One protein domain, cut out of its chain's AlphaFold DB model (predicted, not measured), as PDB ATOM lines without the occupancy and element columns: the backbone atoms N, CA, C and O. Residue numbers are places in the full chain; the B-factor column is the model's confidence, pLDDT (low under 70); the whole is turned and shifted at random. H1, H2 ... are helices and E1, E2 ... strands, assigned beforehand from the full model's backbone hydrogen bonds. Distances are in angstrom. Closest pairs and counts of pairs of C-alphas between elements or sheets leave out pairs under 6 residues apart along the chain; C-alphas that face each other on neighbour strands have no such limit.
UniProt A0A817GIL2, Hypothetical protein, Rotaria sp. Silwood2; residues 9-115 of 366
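This is residues 9 to 115 of the 366 residues of the protein "Hypothetical protein" of Rotaria sp. Silwood2 (UniProt A0A817GIL2). A curled, twisted sheet of five strands has its helices over one face and the other face bare: H4 covers E3 and E4, and H3 sits over E2. H2 runs beside H4, H1 lies off the sheet near H3, and residues 105 to 115 fold back beyond the edge strand E5. The printed part has 107 residues, with four named helices and five named strands in the order E1 H1 E2 H2 H3 E3 H4 E4 E5. The sheet's order is E1 E2 E3 E4 E5, mixed, and the class is mixed, helices and strands. The whole is compact, with a radius of gyration of the C-alphas of 13.6 A, and spans 40 by 34 by 22 A.

Find C-alpha 9 at (15.957, 21.242, 15.749), where E1, residues 9 to 11, begins. Next come H1, residues 22 to 26, and E2, residues 32 to 36. H2, residues 46 to 54, is 12.4 A long, and H3 follows at residues 56 to 60. E3, residues 63 to 68, runs 15.3 A. H4 begins at C-alpha 71, at (22.219, 45.330, 20.699), and runs 14.8 A to residue 80. E4, residues 86 to 93, is 21.9 A long; E5, residues 96 to 104, runs 23.6 A to C-alpha 104 at (12.567, 36.455, 8.989).

Start at edge strand E1, parallel to E2, with N 10 and O 34 3.1 A apart. E2 is parallel to E3, with N 35 and O 63 at 2.8 A, and E3 to E4, with N 88 and O 64 at 2.8 A. E4 and E5 form an antiparallel hairpin, with N 89 and O 101 at 2.9 A. Three strand-helix-strand units, parallel neighbour strands joined through helices, have right-handed crossovers: E1, H1, E2; E2, H2 H3, E3; and E3, H4, E4. H4 is on the sheet, 10.2 A in height over it, and runs along the strands. H3 is on the same face. H2 touches H4, closest at the C-alphas of Glu 46 and Asn 73, 5.4 A, at a shallow tilt of 19 degrees, the same way. H1 and H3 only just touch, with 3 pairs of C-alphas within 8 A, the closest Phe 25 and Leu 57. Every O i to N i+4 pair is within hydrogen-bond range in H2, H3 and H4; H1 has 0 of 1, but 2 of 2 O i to N i+3 pairs.

Look to the C-alphas of Thr 30 and Lys 95 for the two farthest apart, 40.6 A. The printed part has no cut, and no link is long. Confidence is under 70 in 38 residues, among them residues 24 to 31 and 93 to 115.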
ATOM      1  N   ILE A   9      16.119  20.148  14.788       76.44
ATOM      2  CA  ILE A   9      15.957  21.242  15.749       76.44
ATOM      3  C   ILE A   9      16.688  20.836  17.023       76.44
ATOM      4  O   ILE A   9      16.336  19.826  17.629       76.44
ATOM      5  N   LEU A  10      17.684  21.623  17.434       78.56
ATOM      6  CA  LEU A  10      18.299  21.469  18.748       78.56
ATOM      7  C   LEU A  10      17.680  22.492  19.702       78.56
ATOM      8  O   LEU A  10      17.868  23.701  19.544       78.56
ATOM      9  N   THR A  11      16.947  21.996  20.696       78.62
ATOM     10  CA  THR A  11      16.422  22.805  21.796       78.62
ATOM     11  C   THR A  11      17.233  22.519  23.045       78.62
ATOM     12  O   THR A  11      17.190  21.411  23.574       78.62
ATOM     13  N   VAL A  12      17.966  23.522  23.520       76.94
ATOM     14  CA  VAL A  12      18.725  23.421  24.768       76.94
ATOM     15  C   VAL A  12      17.854  23.990  25.881       76.94
ATOM     16  O   VAL A  12      17.554  25.183  25.891       76.94
ATOM     17  N   ARG A  13      17.406  23.130  26.799       73.25
ATOM     18  CA  ARG A  13      16.673  23.533  28.006       73.25
ATOM     19  C   ARG A  13      17.580  23.382  29.211       73.25
ATOM     20  O   ARG A  13      18.283  22.382  29.324       73.25
ATOM     21  N   GLN A  14      17.549  24.368  30.097       70.88
ATOM     22  CA  GLN A  14      18.286  24.311  31.345       70.88
ATOM     23  C   GLN A  14      17.431  24.880  32.472       70.88
ATOM     24  O   GLN A  14      17.055  26.050  32.437       70.88
ATOM     25  N   ASP A  15      17.130  24.034  33.457       60.06
ATOM     26  CA  ASP A  15      16.149  24.321  34.512       60.06
ATOM     27  C   ASP A  15      16.737  25.110  35.701       60.06
ATOM     28  O   ASP A  15      16.003  25.525  36.593       60.06
ATOM     29  N   ALA A  16      18.052  25.366  35.713       61.66
ATOM     30  CA  ALA A  16      18.740  26.119  36.765       61.66
ATOM     31  C   ALA A  16      19.813  27.063  36.194       61.66
ATOM     32  O   ALA A  16      20.412  26.778  35.156       61.66
ATOM     33  N   SER A  17      20.097  28.171  36.889       55.34
ATOM     34  CA  SER A  17      21.050  29.226  36.495       55.34
ATOM     35  C   SER A  17      22.526  28.809  36.622       55.34
ATOM     36  O   SER A  17      23.337  29.503  37.233       55.34
ATOM     37  N   LEU A  18      22.887  27.648  36.086       56.59
ATOM     38  CA  LEU A  18      24.274  27.205  36.018       56.59
ATOM     39  C   LEU A  18      24.981  27.884  34.826       56.59
ATOM     40  O   LEU A  18      24.340  28.181  33.806       56.59
ATOM     41  N   PRO A  19      26.299  28.138  34.934       62.53
ATOM     42  CA  PRO A  19      27.073  28.745  33.860       62.53
ATOM     43  C   PRO A  19      26.966  27.907  32.582       62.53
ATOM     44  O   PRO A  19      27.051  26.680  32.620       62.53
ATOM     45  N   PHE A  20      26.761  28.596  31.454       64.50
ATOM     46  CA  PHE A  20      26.641  27.987  30.130       64.50
ATOM     47  C   PHE A  20      27.852  27.095  29.861       64.50
ATOM     48  O   PHE A  20      28.981  27.584  29.778       64.50
ATOM     49  N   GLN A  21      27.636  25.781  29.781       72.94
ATOM     50  CA  GLN A  21      28.743  24.847  29.636       72.94
ATOM     51  C   GLN A  21      29.366  24.998  28.247       72.94
ATOM     52  O   GLN A  21      28.720  24.761  27.227       72.94
ATOM     53  N   SER A  22      30.657  25.326  28.206       68.50
ATOM     54  CA  SER A  22      31.433  25.432  26.964       68.50
ATOM     55  C   SER A  22      31.484  24.122  26.161       68.50
ATOM     56  O   SER A  22      31.808  24.130  24.974       68.50
ATOM     57  N   SER A  23      31.116  22.996  26.779       70.56
ATOM     58  CA  SER A  23      30.952  21.692  26.136       70.56
ATOM     59  C   SER A  23      29.854  21.675  25.068       70.56
ATOM     60  O   SER A  23      29.997  20.938  24.093       70.56
ATOM     61  N   LEU A  24      28.813  22.512  25.176       66.94
ATOM     62  CA  LEU A  24      27.759  22.617  24.158       66.94
ATOM     63  C   LEU A  24      28.328  23.041  22.800       66.94
ATOM     64  O   LEU A  24      27.917  22.500  21.779       66.94
ATOM     65  N   PHE A  25      29.333  23.919  22.777       61.88
ATOM     66  CA  PHE A  25      29.984  24.377  21.543       61.88
ATOM     67  C   PHE A  25      30.856  23.312  20.867       61.88
ATOM     68  O   PHE A  25      31.258  23.493  19.717       61.88
ATOM     69  N   LYS A  26      31.142  22.203  21.561       58.59
ATOM     70  CA  LYS A  26      31.915  21.070  21.034       58.59
ATOM     71  C   LYS A  26      31.038  20.006  20.371       58.59
ATOM     72  O   LYS A  26      31.577  19.035  19.849       58.59
ATOM     73  N   LEU A  27      29.711  20.156  20.389       64.69
ATOM     74  CA  LEU A  27      28.812  19.209  19.736       64.69
ATOM     75  C   LEU A  27      28.988  19.266  18.214       64.69
ATOM     76  O   LEU A  27      28.642  20.245  17.557       64.69
ATOM     77  N   THR A  28      29.506  18.179  17.652       56.00
ATOM     78  CA  THR A  28      29.728  17.998  16.217       56.00
ATOM     79  C   THR A  28      28.579  17.223  15.582       56.00
ATOM     80  O   THR A  28      28.755  16.100  15.116       56.00
ATOM     81  N   TYR A  29      27.378  17.799  15.571       63.91
ATOM     82  CA  TYR A  29      26.283  17.259  14.763       63.91
ATOM     83  C   TYR A  29      26.267  17.964  13.411       63.91
ATOM     84  O   TYR A  29      26.178  19.182  13.352       63.91
ATOM     85  N   THR A  30      26.340  17.207  12.319       63.50
ATOM     86  CA  THR A  30      26.520  17.724  10.950       63.50
ATOM     87  C   THR A  30      25.270  18.366  10.329       63.50
ATOM     88  O   THR A  30      25.306  18.767   9.167       63.50
ATOM     89  N   THR A  31      24.146  18.459  11.053       69.31
ATOM     90  CA  THR A  31      22.834  18.782  10.456       69.31
ATOM     91  C   THR A  31      21.971  19.781  11.231       69.31
ATOM     92  O   THR A  31      20.822  20.015  10.836       69.31
ATOM     93  N   ILE A  32      22.470  20.413  12.299       76.50
ATOM     94  CA  ILE A  32      21.649  21.341  13.095       76.50
ATOM     95  C   ILE A  32      21.470  22.655  12.334       76.50
ATOM     96  O   ILE A  32      22.386  23.461  12.211       76.50
ATOM     97  N   ARG A  33      20.252  22.888  11.835       83.75
ATOM     98  CA  ARG A  33      19.898  24.115  11.099       83.75
ATOM     99  C   ARG A  33      19.128  25.118  11.948       83.75
ATOM    100  O   ARG A  33      19.109  26.297  11.598       83.75
ATOM    101  N   LYS A  34      18.488  24.672  13.032       87.75
ATOM    102  CA  LYS A  34      17.746  25.533  13.958       87.75
ATOM    103  C   LYS A  34      18.254  25.341  15.380       87.75
ATOM    104  O   LYS A  34      18.284  24.209  15.864       87.75
ATOM    105  N   LEU A  35      18.609  26.441  16.032       89.50
ATOM    106  CA  LEU A  35      19.143  26.457  17.385       89.50
ATOM    107  C   LEU A  35      18.244  27.307  18.286       89.50
ATOM    108  O   LEU A  35      18.085  28.505  18.056       89.50
ATOM    109  N   HIS A  36      17.660  26.674  19.303       89.94
ATOM    110  CA  HIS A  36      16.824  27.334  20.305       89.94
ATOM    111  C   HIS A  36      17.578  27.447  21.633       89.94
ATOM    112  O   HIS A  36      17.699  26.464  22.366       89.94
ATOM    113  N   LEU A  37      18.090  28.646  21.917       89.44
ATOM    114  CA  LEU A  37      18.773  29.031  23.162       89.44
ATOM    115  C   LEU A  37      17.906  29.949  24.029       89.44
ATOM    116  O   LEU A  37      18.324  30.404  25.087       89.44
ATOM    117  N   ASP A  38      16.694  30.251  23.592       79.88
ATOM    118  CA  ASP A  38      15.785  31.167  24.262       79.88
ATOM    119  C   ASP A  38      15.124  30.593  25.515       79.88
ATOM    120  O   ASP A  38      14.668  31.356  26.370       79.88
ATOM    121  N   TYR A  39      15.096  29.269  25.650       78.19
ATOM    122  CA  TYR A  39      14.707  28.591  26.886       78.19
ATOM    123  C   TYR A  39      15.773  28.704  27.977       78.19
ATOM    124  O   TYR A  39      15.505  28.387  29.132       78.19
ATOM    125  N   TYR A  40      16.962  29.201  27.635       76.31
ATOM    126  CA  TYR A  40      17.996  29.499  28.604       76.31
ATOM    127  C   TYR A  40      17.665  30.827  29.302       76.31
ATOM    128  O   TYR A  40      17.514  31.867  28.660       76.31
ATOM    129  N   TYR A  41      17.563  30.825  30.634       78.19
ATOM    130  CA  TYR A  41      17.333  32.034  31.446       78.19
ATOM    131  C   TYR A  41      18.576  32.939  31.554       78.19
ATOM    132  O   TYR A  41      18.772  33.625  32.550       78.19
ATOM    133  N   HIS A  42      19.429  32.945  30.531       84.75
ATOM    134  CA  HIS A  42      20.699  33.657  30.526       84.75
ATOM    135  C   HIS A  42      20.817  34.513  29.275       84.75
ATOM    136  O   HIS A  42      20.523  34.052  28.172       84.75
ATOM    137  N   PHE A  43      21.249  35.754  29.465       89.31
ATOM    138  CA  PHE A  43      21.545  36.672  28.383       89.31
ATOM    139  C   PHE A  43      22.991  36.466  27.941       89.31
ATOM    140  O   PHE A  43      23.904  36.375  28.757       89.31
ATOM    141  N   PHE A  44      23.191  36.319  26.637       92.62
ATOM    142  CA  PHE A  44      24.509  36.163  26.052       92.62
ATOM    143  C   PHE A  44      25.186  37.533  25.984       92.62
ATOM    144  O   PHE A  44      24.726  38.442  25.281       92.62
ATOM    145  N   ASN A  45      26.286  37.650  26.719       93.38
ATOM    146  CA  ASN A  45      27.220  38.762  26.625       93.38
ATOM    147  C   ASN A  45      28.041  38.691  25.321       93.38
ATOM    148  O   ASN A  45      27.895  37.757  24.519       93.38
ATOM    149  N   GLU A  46      28.901  39.683  25.107       93.81
ATOM    150  CA  GLU A  46      29.733  39.805  23.906       93.81
ATOM    151  C   GLU A  46      30.595  38.557  23.668       93.81
ATOM    152  O   GLU A  46      30.502  37.920  22.615       93.81
ATOM    153  N   GLU A  47      31.370  38.149  24.677       94.56
ATOM    154  CA  GLU A  47      32.287  37.007  24.602       94.56
ATOM    155  C   GLU A  47      31.560  35.713  24.202       94.56
ATOM    156  O   GLU A  47      32.028  34.957  23.347       94.56
ATOM    157  N   LYS A  48      30.365  35.473  24.756       93.75
ATOM    158  CA  LYS A  48      29.552  34.295  24.421       93.75
ATOM    159  C   LYS A  48      28.970  34.369  23.020       93.75
ATOM    160  O   LYS A  48      28.860  33.331  22.374       93.75
ATOM    161  N   CYS A  49      28.612  35.554  22.534       94.38
ATOM    162  CA  CYS A  49      28.152  35.731  21.158       94.38
ATOM    163  C   CYS A  49      29.280  35.489  20.151       94.38
ATOM    164  O   CYS A  49      29.052  34.821  19.142       94.38
ATOM    165  N   VAL A  50      30.497  35.957  20.445       94.31
ATOM    166  CA  VAL A  50      31.702  35.667  19.651       94.31
ATOM    167  C   VAL A  50      32.033  34.173  19.689       94.31
ATOM    168  O   VAL A  50      32.288  33.557  18.657       94.31
ATOM    169  N   SER A  51      31.987  33.556  20.870       93.75
ATOM    170  CA  SER A  51      32.239  32.120  21.022       93.75
ATOM    171  C   SER A  51      31.208  31.280  20.261       93.75
ATOM    172  O   SER A  51      31.572  30.366  19.521       93.75
ATOM    173  N   LEU A  52      29.921  31.630  20.371       93.88
ATOM    174  CA  LEU A  52      28.845  30.968  19.642       93.88
ATOM    175  C   LEU A  52      29.023  31.126  18.134       93.88
ATOM    176  O   LEU A  52      28.922  30.126  17.428       93.88
ATOM    177  N   SER A  53      29.300  32.330  17.634       94.06
ATOM    178  CA  SER A  53      29.400  32.582  16.194       94.06
ATOM    179  C   SER A  53      30.579  31.862  15.536       94.06
ATOM    180  O   SER A  53      30.451  31.411  14.398       94.06
ATOM    181  N   HIS A  54      31.681  31.672  16.265       93.00
ATOM    182  CA  HIS A  54      32.836  30.888  15.818       93.00
ATOM    183  C   HIS A  54      32.714  29.384  16.096       93.00
ATOM    184  O   HIS A  54      33.502  28.595  15.573       93.00
ATOM    185  N   SER A  55      31.738  28.955  16.898       91.81
ATOM    186  CA  SER A  55      31.508  27.531  17.145       91.81
ATOM    187  C   SER A  55      30.990  26.811  15.895       91.81
ATOM    188  O   SER A  55      30.370  27.401  15.004       91.81
ATOM    189  N   LEU A  56      31.180  25.489  15.842       87.38
ATOM    190  CA  LEU A  56      30.655  24.674  14.744       87.38
ATOM    191  C   LEU A  56      29.120  24.758  14.649       87.38
ATOM    192  O   LEU A  56      28.562  24.837  13.558       87.38
ATOM    193  N   LEU A  57      28.441  24.819  15.798       88.88
ATOM    194  CA  LEU A  57      27.001  25.066  15.880       88.88
ATOM    195  C   LEU A  57      26.623  26.407  15.255       88.88
ATOM    196  O   LEU A  57      25.687  26.473  14.460       88.88
ATOM    197  N   GLY A  58      27.351  27.473  15.594       90.00
ATOM    198  CA  GLY A  58      27.039  28.805  15.093       90.00
ATOM    199  C   GLY A  58      27.257  28.940  13.591       90.00
ATOM    200  O   GLY A  58      26.404  29.479  12.886       90.00
ATOM    201  N   THR A  59      28.349  28.371  13.079       88.94
ATOM    202  CA  THR A  59      28.662  28.388  11.642       88.94
ATOM    203  C   THR A  59      27.667  27.585  10.800       88.94
ATOM    204  O   THR A  59      27.433  27.946   9.648       88.94
ATOM    205  N   GLN A  60      27.038  26.537  11.341       88.81
ATOM    206  CA  GLN A  60      26.030  25.731  10.630       88.81
ATOM    207  C   GLN A  60      24.588  26.235  10.810       88.81
ATOM    208  O   GLN A  60      23.707  25.915  10.002       88.81
ATOM    209  N   CYS A  61      24.338  27.027  11.851       89.19
ATOM    210  CA  CYS A  61      23.009  27.486  12.223       89.19
ATOM    211  C   CYS A  61      22.397  28.413  11.159       89.19
ATOM    212  O   CYS A  61      22.981  29.417  10.758       89.19
ATOM    213  N   GLN A  62      21.170  28.095  10.738       88.44
ATOM    214  CA  GLN A  62      20.382  28.905   9.804       88.44
ATOM    215  C   GLN A  62      19.282  29.698  10.511       88.44
ATOM    216  O   GLN A  62      18.893  30.759  10.031       88.44
ATOM    217  N   VAL A  63      18.760  29.204  11.634       87.50
ATOM    218  CA  VAL A  63      17.739  29.892  12.431       87.50
ATOM    219  C   VAL A  63      18.150  29.877  13.893       87.50
ATOM    220  O   VAL A  63      18.240  28.801  14.479       87.50
ATOM    221  N   LEU A  64      18.370  31.051  14.475       92.88
ATOM    222  CA  LEU A  64      18.794  31.190  15.867       92.88
ATOM    223  C   LEU A  64      17.699  31.860  16.697       92.88
ATOM    224  O   LEU A  64      17.224  32.928  16.325       92.88
ATOM    225  N   TYR A  65      17.343  31.258  17.829       92.12
ATOM    226  CA  TYR A  65      16.559  31.888  18.891       92.12
ATOM    227  C   TYR A  65      17.477  32.083  20.093       92.12
ATOM    228  O   TYR A  65      18.019  31.101  20.598       92.12
ATOM    229  N   ILE A  66      17.707  33.318  20.533       92.94
ATOM    230  CA  ILE A  66      18.715  33.614  21.559       92.94
ATOM    231  C   ILE A  66      18.318  34.809  22.426       92.94
ATOM    232  O   ILE A  66      17.619  35.719  21.979       92.94
ATOM    233  N   ARG A  67      18.776  34.816  23.681       91.44
ATOM    234  CA  ARG A  67      18.710  35.995  24.550       91.44
ATOM    235  C   ARG A  67      20.073  36.676  24.589       91.44
ATOM    236  O   ARG A  67      21.050  35.990  24.858       91.44
ATOM    237  N   VAL A  68      20.165  37.979  24.349       92.00
ATOM    238  CA  VAL A  68      21.446  38.721  24.362       92.00
ATOM    239  C   VAL A  68      21.363  39.929  25.281       92.00
ATOM    240  O   VAL A  68      20.287  40.500  25.428       92.00
ATOM    241  N   GLU A  69      22.478  40.311  25.898       90.88
ATOM    242  CA  GLU A  69      22.509  41.458  26.817       90.88
ATOM    243  C   GLU A  69      22.265  42.774  26.072       90.88
ATOM    244  O   GLU A  69      21.323  43.488  26.397       90.88
ATOM    245  N   ASN A  70      23.046  43.035  25.016       86.81
ATOM    246  CA  ASN A  70      23.061  44.320  24.316       86.81
ATOM    247  C   ASN A  70      22.827  44.169  22.805       86.81
ATOM    248  O   ASN A  70      23.045  43.106  22.218       86.81
ATOM    249  N   LEU A  71      22.438  45.267  22.150       82.12
ATOM    250  CA  LEU A  71      22.219  45.330  20.699       82.12
ATOM    251  C   LEU A  71      23.493  45.022  19.891       82.12
ATOM    252  O   LEU A  71      23.425  44.365  18.855       82.12
ATOM    253  N   GLU A  72      24.660  45.438  20.381       85.19
ATOM    254  CA  GLU A  72      25.958  45.184  19.735       85.19
ATOM    255  C   GLU A  72      26.229  43.681  19.559       85.19
ATOM    256  O   GLU A  72      26.724  43.242  18.517       85.19
ATOM    257  N   ASN A  73      25.772  42.861  20.508       91.06
ATOM    258  CA  ASN A  73      25.914  41.407  20.454       91.06
ATOM    259  C   ASN A  73      25.105  40.788  19.302       91.06
ATOM    260  O   ASN A  73      25.524  39.792  18.708       91.06
ATOM    261  N   ILE A  74      23.975  41.400  18.927       88.44
ATOM    262  CA  ILE A  74      23.194  41.000  17.747       88.44
ATOM    263  C   ILE A  74      24.025  41.206  16.479       88.44
ATOM    264  O   ILE A  74      24.077  40.326  15.619       88.44
ATOM    265  N   ILE A  75      24.716  42.345  16.381       83.31
ATOM    266  CA  ILE A  75      25.563  42.681  15.231       83.31
ATOM    267  C   ILE A  75      26.705  41.668  15.106       83.31
ATOM    268  O   ILE A  75      26.991  41.206  14.001       83.31
ATOM    269  N   ILE A  76      27.317  41.269  16.223       90.56
ATOM    270  CA  ILE A  76      28.376  40.248  16.256       90.56
ATOM    271  C   ILE A  76      27.876  38.910  15.706       90.56
ATOM    272  O   ILE A  76      28.558  38.297  14.883       90.56
ATOM    273  N   LEU A  77      26.689  38.460  16.124       92.06
ATOM    274  CA  LEU A  77      26.104  37.210  15.631       92.06
ATOM    275  C   LEU A  77      25.839  37.282  14.125       92.06
ATOM    276  O   LEU A  77      26.184  36.361  13.395       92.06
ATOM    277  N   ILE A  78      25.289  38.394  13.639       84.50
ATOM    278  CA  ILE A  78      24.930  38.557  12.223       84.50
ATOM    279  C   ILE A  78      26.167  38.659  11.331       84.50
ATOM    280  O   ILE A  78      26.192  38.059  10.257       84.50
ATOM    281  N   LYS A  79      27.204  39.378  11.776       83.44
ATOM    282  CA  LYS A  79      28.462  39.512  11.030       83.44
ATOM    283  C   LYS A  79      29.206  38.183  10.915       83.44
ATOM    284  O   LYS A  79      29.749  37.886   9.856       83.44
ATOM    285  N   ASN A  80      29.219  37.387  11.983       90.56
ATOM    286  CA  ASN A  80      30.074  36.202  12.063       90.56
ATOM    287  C   ASN A  80      29.354  34.892  11.686       90.56
ATOM    288  O   ASN A  80      29.993  33.952  11.215       90.56
ATOM    289  N   MET A  81      28.025  34.807  11.814       89.94
ATOM    290  CA  MET A  81      27.257  33.611  11.441       89.94
ATOM    291  C   MET A  81      26.823  33.655   9.971       89.94
ATOM    292  O   MET A  81      25.671  33.933   9.635       89.94
ATOM    293  N   ILE A  82      27.748  33.324   9.069       84.19
ATOM    294  CA  ILE A  82      27.586  33.445   7.605       84.19
ATOM    295  C   ILE A  82      26.344  32.751   7.008       84.19
ATOM    296  O   ILE A  82      25.860  33.168   5.946       84.19
ATOM    297  N   ASN A  83      25.833  31.711   7.677       85.25
ATOM    298  CA  ASN A  83      24.712  30.879   7.231       85.25
ATOM    299  C   ASN A  83      23.364  31.250   7.867       85.25
ATOM    300  O   ASN A  83      22.347  30.633   7.533       85.25
ATOM    301  N   LEU A  84      23.337  32.255   8.743       84.69
ATOM    302  CA  LEU A  84      22.137  32.693   9.444       84.69
ATOM    303  C   LEU A  84      21.122  33.299   8.456       84.69
ATOM    304  O   LEU A  84      21.426  34.225   7.706       84.69
ATOM    305  N   ARG A  85      19.905  32.749   8.437       80.94
ATOM    306  CA  ARG A  85      18.771  33.163   7.587       80.94
ATOM    307  C   ARG A  85      17.650  33.830   8.373       80.94
ATOM    308  O   ARG A  85      16.895  34.618   7.809       80.94
ATOM    309  N   ALA A  86      17.502  33.464   9.641       80.75
ATOM    310  CA  ALA A  86      16.540  34.064  10.549       80.75
ATOM    311  C   ALA A  86      17.126  34.143  11.959       80.75
ATOM    312  O   ALA A  86      17.833  33.236  12.405       80.75
ATOM    313  N   LEU A  87      16.819  35.233  12.650       87.81
ATOM    314  CA  LEU A  87      17.333  35.522  13.978       87.81
ATOM    315  C   LEU A  87      16.192  36.055  14.842       87.81
ATOM    316  O   LEU A  87      15.576  37.066  14.513       87.81
ATOM    317  N   TYR A  88      15.914  35.354  15.933       85.19
ATOM    318  CA  TYR A  88      14.897  35.690  16.918       85.19
ATOM    319  C   TYR A  88      15.600  36.029  18.223       85.19
ATOM    320  O   TYR A  88      16.144  35.148  18.889       85.19
ATOM    321  N   VAL A  89      15.632  37.310  18.569       86.81
ATOM    322  CA  VAL A  89      16.397  37.789  19.720       86.81
ATOM    323  C   VAL A  89      15.476  38.383  20.766       86.81
ATOM    324  O   VAL A  89      14.526  39.098  20.444       86.81
ATOM    325  N   LYS A  90      15.793  38.102  22.027       85.69
ATOM    326  CA  LYS A  90      15.231  38.774  23.195       85.69
ATOM    327  C   LYS A  90      16.364  39.453  23.963       85.69
ATOM    328  O   LYS A  90      17.340  38.798  24.306       85.69
ATOM    329  N   PHE A  91      16.246  40.740  24.242       82.75
ATOM    330  CA  PHE A  91      17.232  41.474  25.039       82.75
ATOM    331  C   PHE A  91      16.536  42.223  26.174       82.75
ATOM    332  O   PHE A  91      15.323  42.453  26.122       82.75
ATOM    333  N   THR A  92      17.281  42.520  27.231       73.62
ATOM    334  CA  THR A  92      16.820  43.312  28.377       73.62
ATOM    335  C   THR A  92      17.316  44.731  28.216       73.62
ATOM    336  O   THR A  92      18.507  44.972  28.345       73.62
ATOM    337  N   ASP A  93      16.403  45.656  27.942       65.75
ATOM    338  CA  ASP A  93      16.663  47.079  28.136       65.75
ATOM    339  C   ASP A  93      16.269  47.429  29.578       65.75
ATOM    340  O   ASP A  93      15.246  46.942  30.070       65.75
ATOM    341  N   GLU A  94      17.073  48.234  30.273       54.25
ATOM    342  CA  GLU A  94      16.998  48.482  31.726       54.25
ATOM    343  C   GLU A  94      15.648  49.051  32.202       54.25
ATOM    344  O   GLU A  94      15.404  49.151  33.405       54.25
ATOM    345  N   LYS A  95      14.745  49.429  31.288       54.91
ATOM    346  CA  LYS A  95      13.479  50.103  31.614       54.91
ATOM    347  C   LYS A  95      12.215  49.475  31.029       54.91
ATOM    348  O   LYS A  95      11.131  49.979  31.319       54.91
ATOM    349  N   THR A  96      12.287  48.391  30.258       51.84
ATOM    350  CA  THR A  96      11.097  47.855  29.574       51.84
ATOM    351  C   THR A  96      11.060  46.331  29.501       51.84
ATOM    352  O   THR A  96      12.062  45.642  29.329       51.84
ATOM    353  N   SER A  97       9.844  45.795  29.639       54.78
ATOM    354  CA  SER A  97       9.506  44.376  29.506       54.78
ATOM    355  C   SER A  97      10.128  43.759  28.252       54.78
ATOM    356  O   SER A  97       9.981  44.295  27.163       54.78
ATOM    357  N   ALA A  98      10.794  42.614  28.396       56.91
ATOM    358  CA  ALA A  98      11.584  42.015  27.327       56.91
ATOM    359  C   ALA A  98      10.764  41.684  26.058       56.91
ATOM    360  O   ALA A  98       9.825  40.885  26.109       56.91
ATOM    361  N   TYR A  99      11.173  42.244  24.915       57.97
ATOM    362  CA  TYR A  99      10.512  42.080  23.616       57.97
ATOM    363  C   TYR A  99      11.161  40.989  22.763       57.97
ATOM    364  O   TYR A  99      12.362  40.737  22.848       57.97
ATOM    365  N   TRP A 100      10.354  40.369  21.904       58.94
ATOM    366  CA  TRP A 100      10.829  39.456  20.873       58.94
ATOM    367  C   TRP A 100      11.022  40.196  19.558       58.94
ATOM    368  O   TRP A 100      10.062  40.695  18.976       58.94
ATOM    369  N   PHE A 101      12.257  40.220  19.070       62.81
ATOM    370  CA  PHE A 101      12.587  40.751  17.758       62.81
ATOM    371  C   PHE A 101      12.834  39.594  16.791       62.81
ATOM    372  O   PHE A 101      13.821  38.869  16.918       62.81
ATOM    373  N   GLY A 102      11.901  39.379  15.861       60.19
ATOM    374  CA  GLY A 102      11.983  38.318  14.862       60.19
ATOM    375  C   GLY A 102      12.389  38.857  13.497       60.19
ATOM    376  O   GLY A 102      11.611  39.542  12.843       60.19
ATOM    377  N   LEU A 103      13.578  38.491  13.029       60.81
ATOM    378  CA  LEU A 103      14.031  38.751  11.666       60.81
ATOM    379  C   LEU A 103      13.811  37.498  10.833       60.81
ATOM    380  O   LEU A 103      14.489  36.487  11.026       60.81
ATOM    381  N   LYS A 104      12.859  37.559   9.902       54.31
ATOM    382  CA  LYS A 104      12.567  36.455   8.989       54.31
ATOM    383  C   LYS A 104      12.713  36.906   7.543       54.31
ATOM    384  O   LYS A 104      12.161  37.922   7.136       54.31
ATOM    385  N   HIS A 105      13.439  36.110   6.766       50.56
ATOM    386  CA  HIS A 105      13.559  36.286   5.327       50.56
ATOM    387  C   HIS A 105      12.233  35.935   4.620       50.56
ATOM    388  O   HIS A 105      11.804  34.781   4.670       50.56
ATOM    389  N   ASN A 106      11.654  36.917   3.921       46.94
ATOM    390  CA  ASN A 106      10.376  36.911   3.195       46.94
ATOM    391  C   ASN A 106       9.096  36.696   4.038       46.94
ATOM    392  O   ASN A 106       8.830  35.621   4.575       46.94
ATOM    393  N   ASP A 107       8.303  37.773   4.029       43.03
ATOM    394  CA  ASP A 107       6.914  37.994   4.444       43.03
ATOM    395  C   ASP A 107       6.579  38.124   5.944       43.03
ATOM    396  O   ASP A 107       6.163  37.192   6.628       43.03
ATOM    397  N   LYS A 108       6.736  39.394   6.368       44.53
ATOM    398  CA  LYS A 108       6.021  40.196   7.381       44.53
ATOM    399  C   LYS A 108       5.786  39.584   8.768       44.53
ATOM    400  O   LYS A 108       4.833  38.845   8.977       44.53
ATOM    401  N   PHE A 109       6.504  40.126   9.755       41.94
ATOM    402  CA  PHE A 109       5.867  40.998  10.755       41.94
ATOM    403  C   PHE A 109       6.900  41.932  11.404       41.94
ATOM    404  O   PHE A 109       7.973  41.483  11.793       41.94
ATOM    405  N   PHE A 110       6.559  43.215  11.522       42.75
ATOM    406  CA  PHE A 110       7.264  44.200  12.341       42.75
ATOM    407  C   PHE A 110       6.208  45.019  13.070       42.75
ATOM    408  O   PHE A 110       5.369  45.624  12.405       42.75
ATOM    409  N   ASP A 111       6.277  45.065  14.400       40.19
ATOM    410  CA  ASP A 111       5.744  46.211  15.123       40.19
ATOM    411  C   ASP A 111       6.582  46.591  16.362       40.19
ATOM    412  O   ASP A 111       7.140  45.733  17.047       40.19
ATOM    413  N   THR A 112       6.604  47.914  16.560       45.81
ATOM    414  CA  THR A 112       6.788  48.770  17.748       45.81
ATOM    415  C   THR A 112       8.155  49.054  18.437       45.81
ATOM    416  O   THR A 112       8.794  48.247  19.112       45.81
ATOM    417  N   THR A 113       8.510  50.345  18.297       45.75
ATOM    418  CA  THR A 113       8.912  51.400  19.265       45.75
ATOM    419  C   THR A 113      10.280  51.449  19.974       45.75
ATOM    420  O   THR A 113      10.651  50.593  20.778       45.75
ATOM    421  N   ALA A 114      10.940  52.580  19.661       49.53
ATOM    422  CA  ALA A 114      11.775  53.527  20.418       49.53
ATOM    423  C   ALA A 114      13.026  53.044  21.178       49.53
ATOM    424  O   ALA A 114      12.936  52.576  22.305       49.53
ATOM    425  N   ILE A 115      14.186  53.217  20.525       41.62
ATOM    426  CA  ILE A 115      15.337  54.117  20.830       41.62
ATOM    427  C   ILE A 115      16.468  53.659  19.893       41.62
ATOM    428  O   ILE A 115      16.823  52.489  19.948       41.62
TER     429      ILE A 115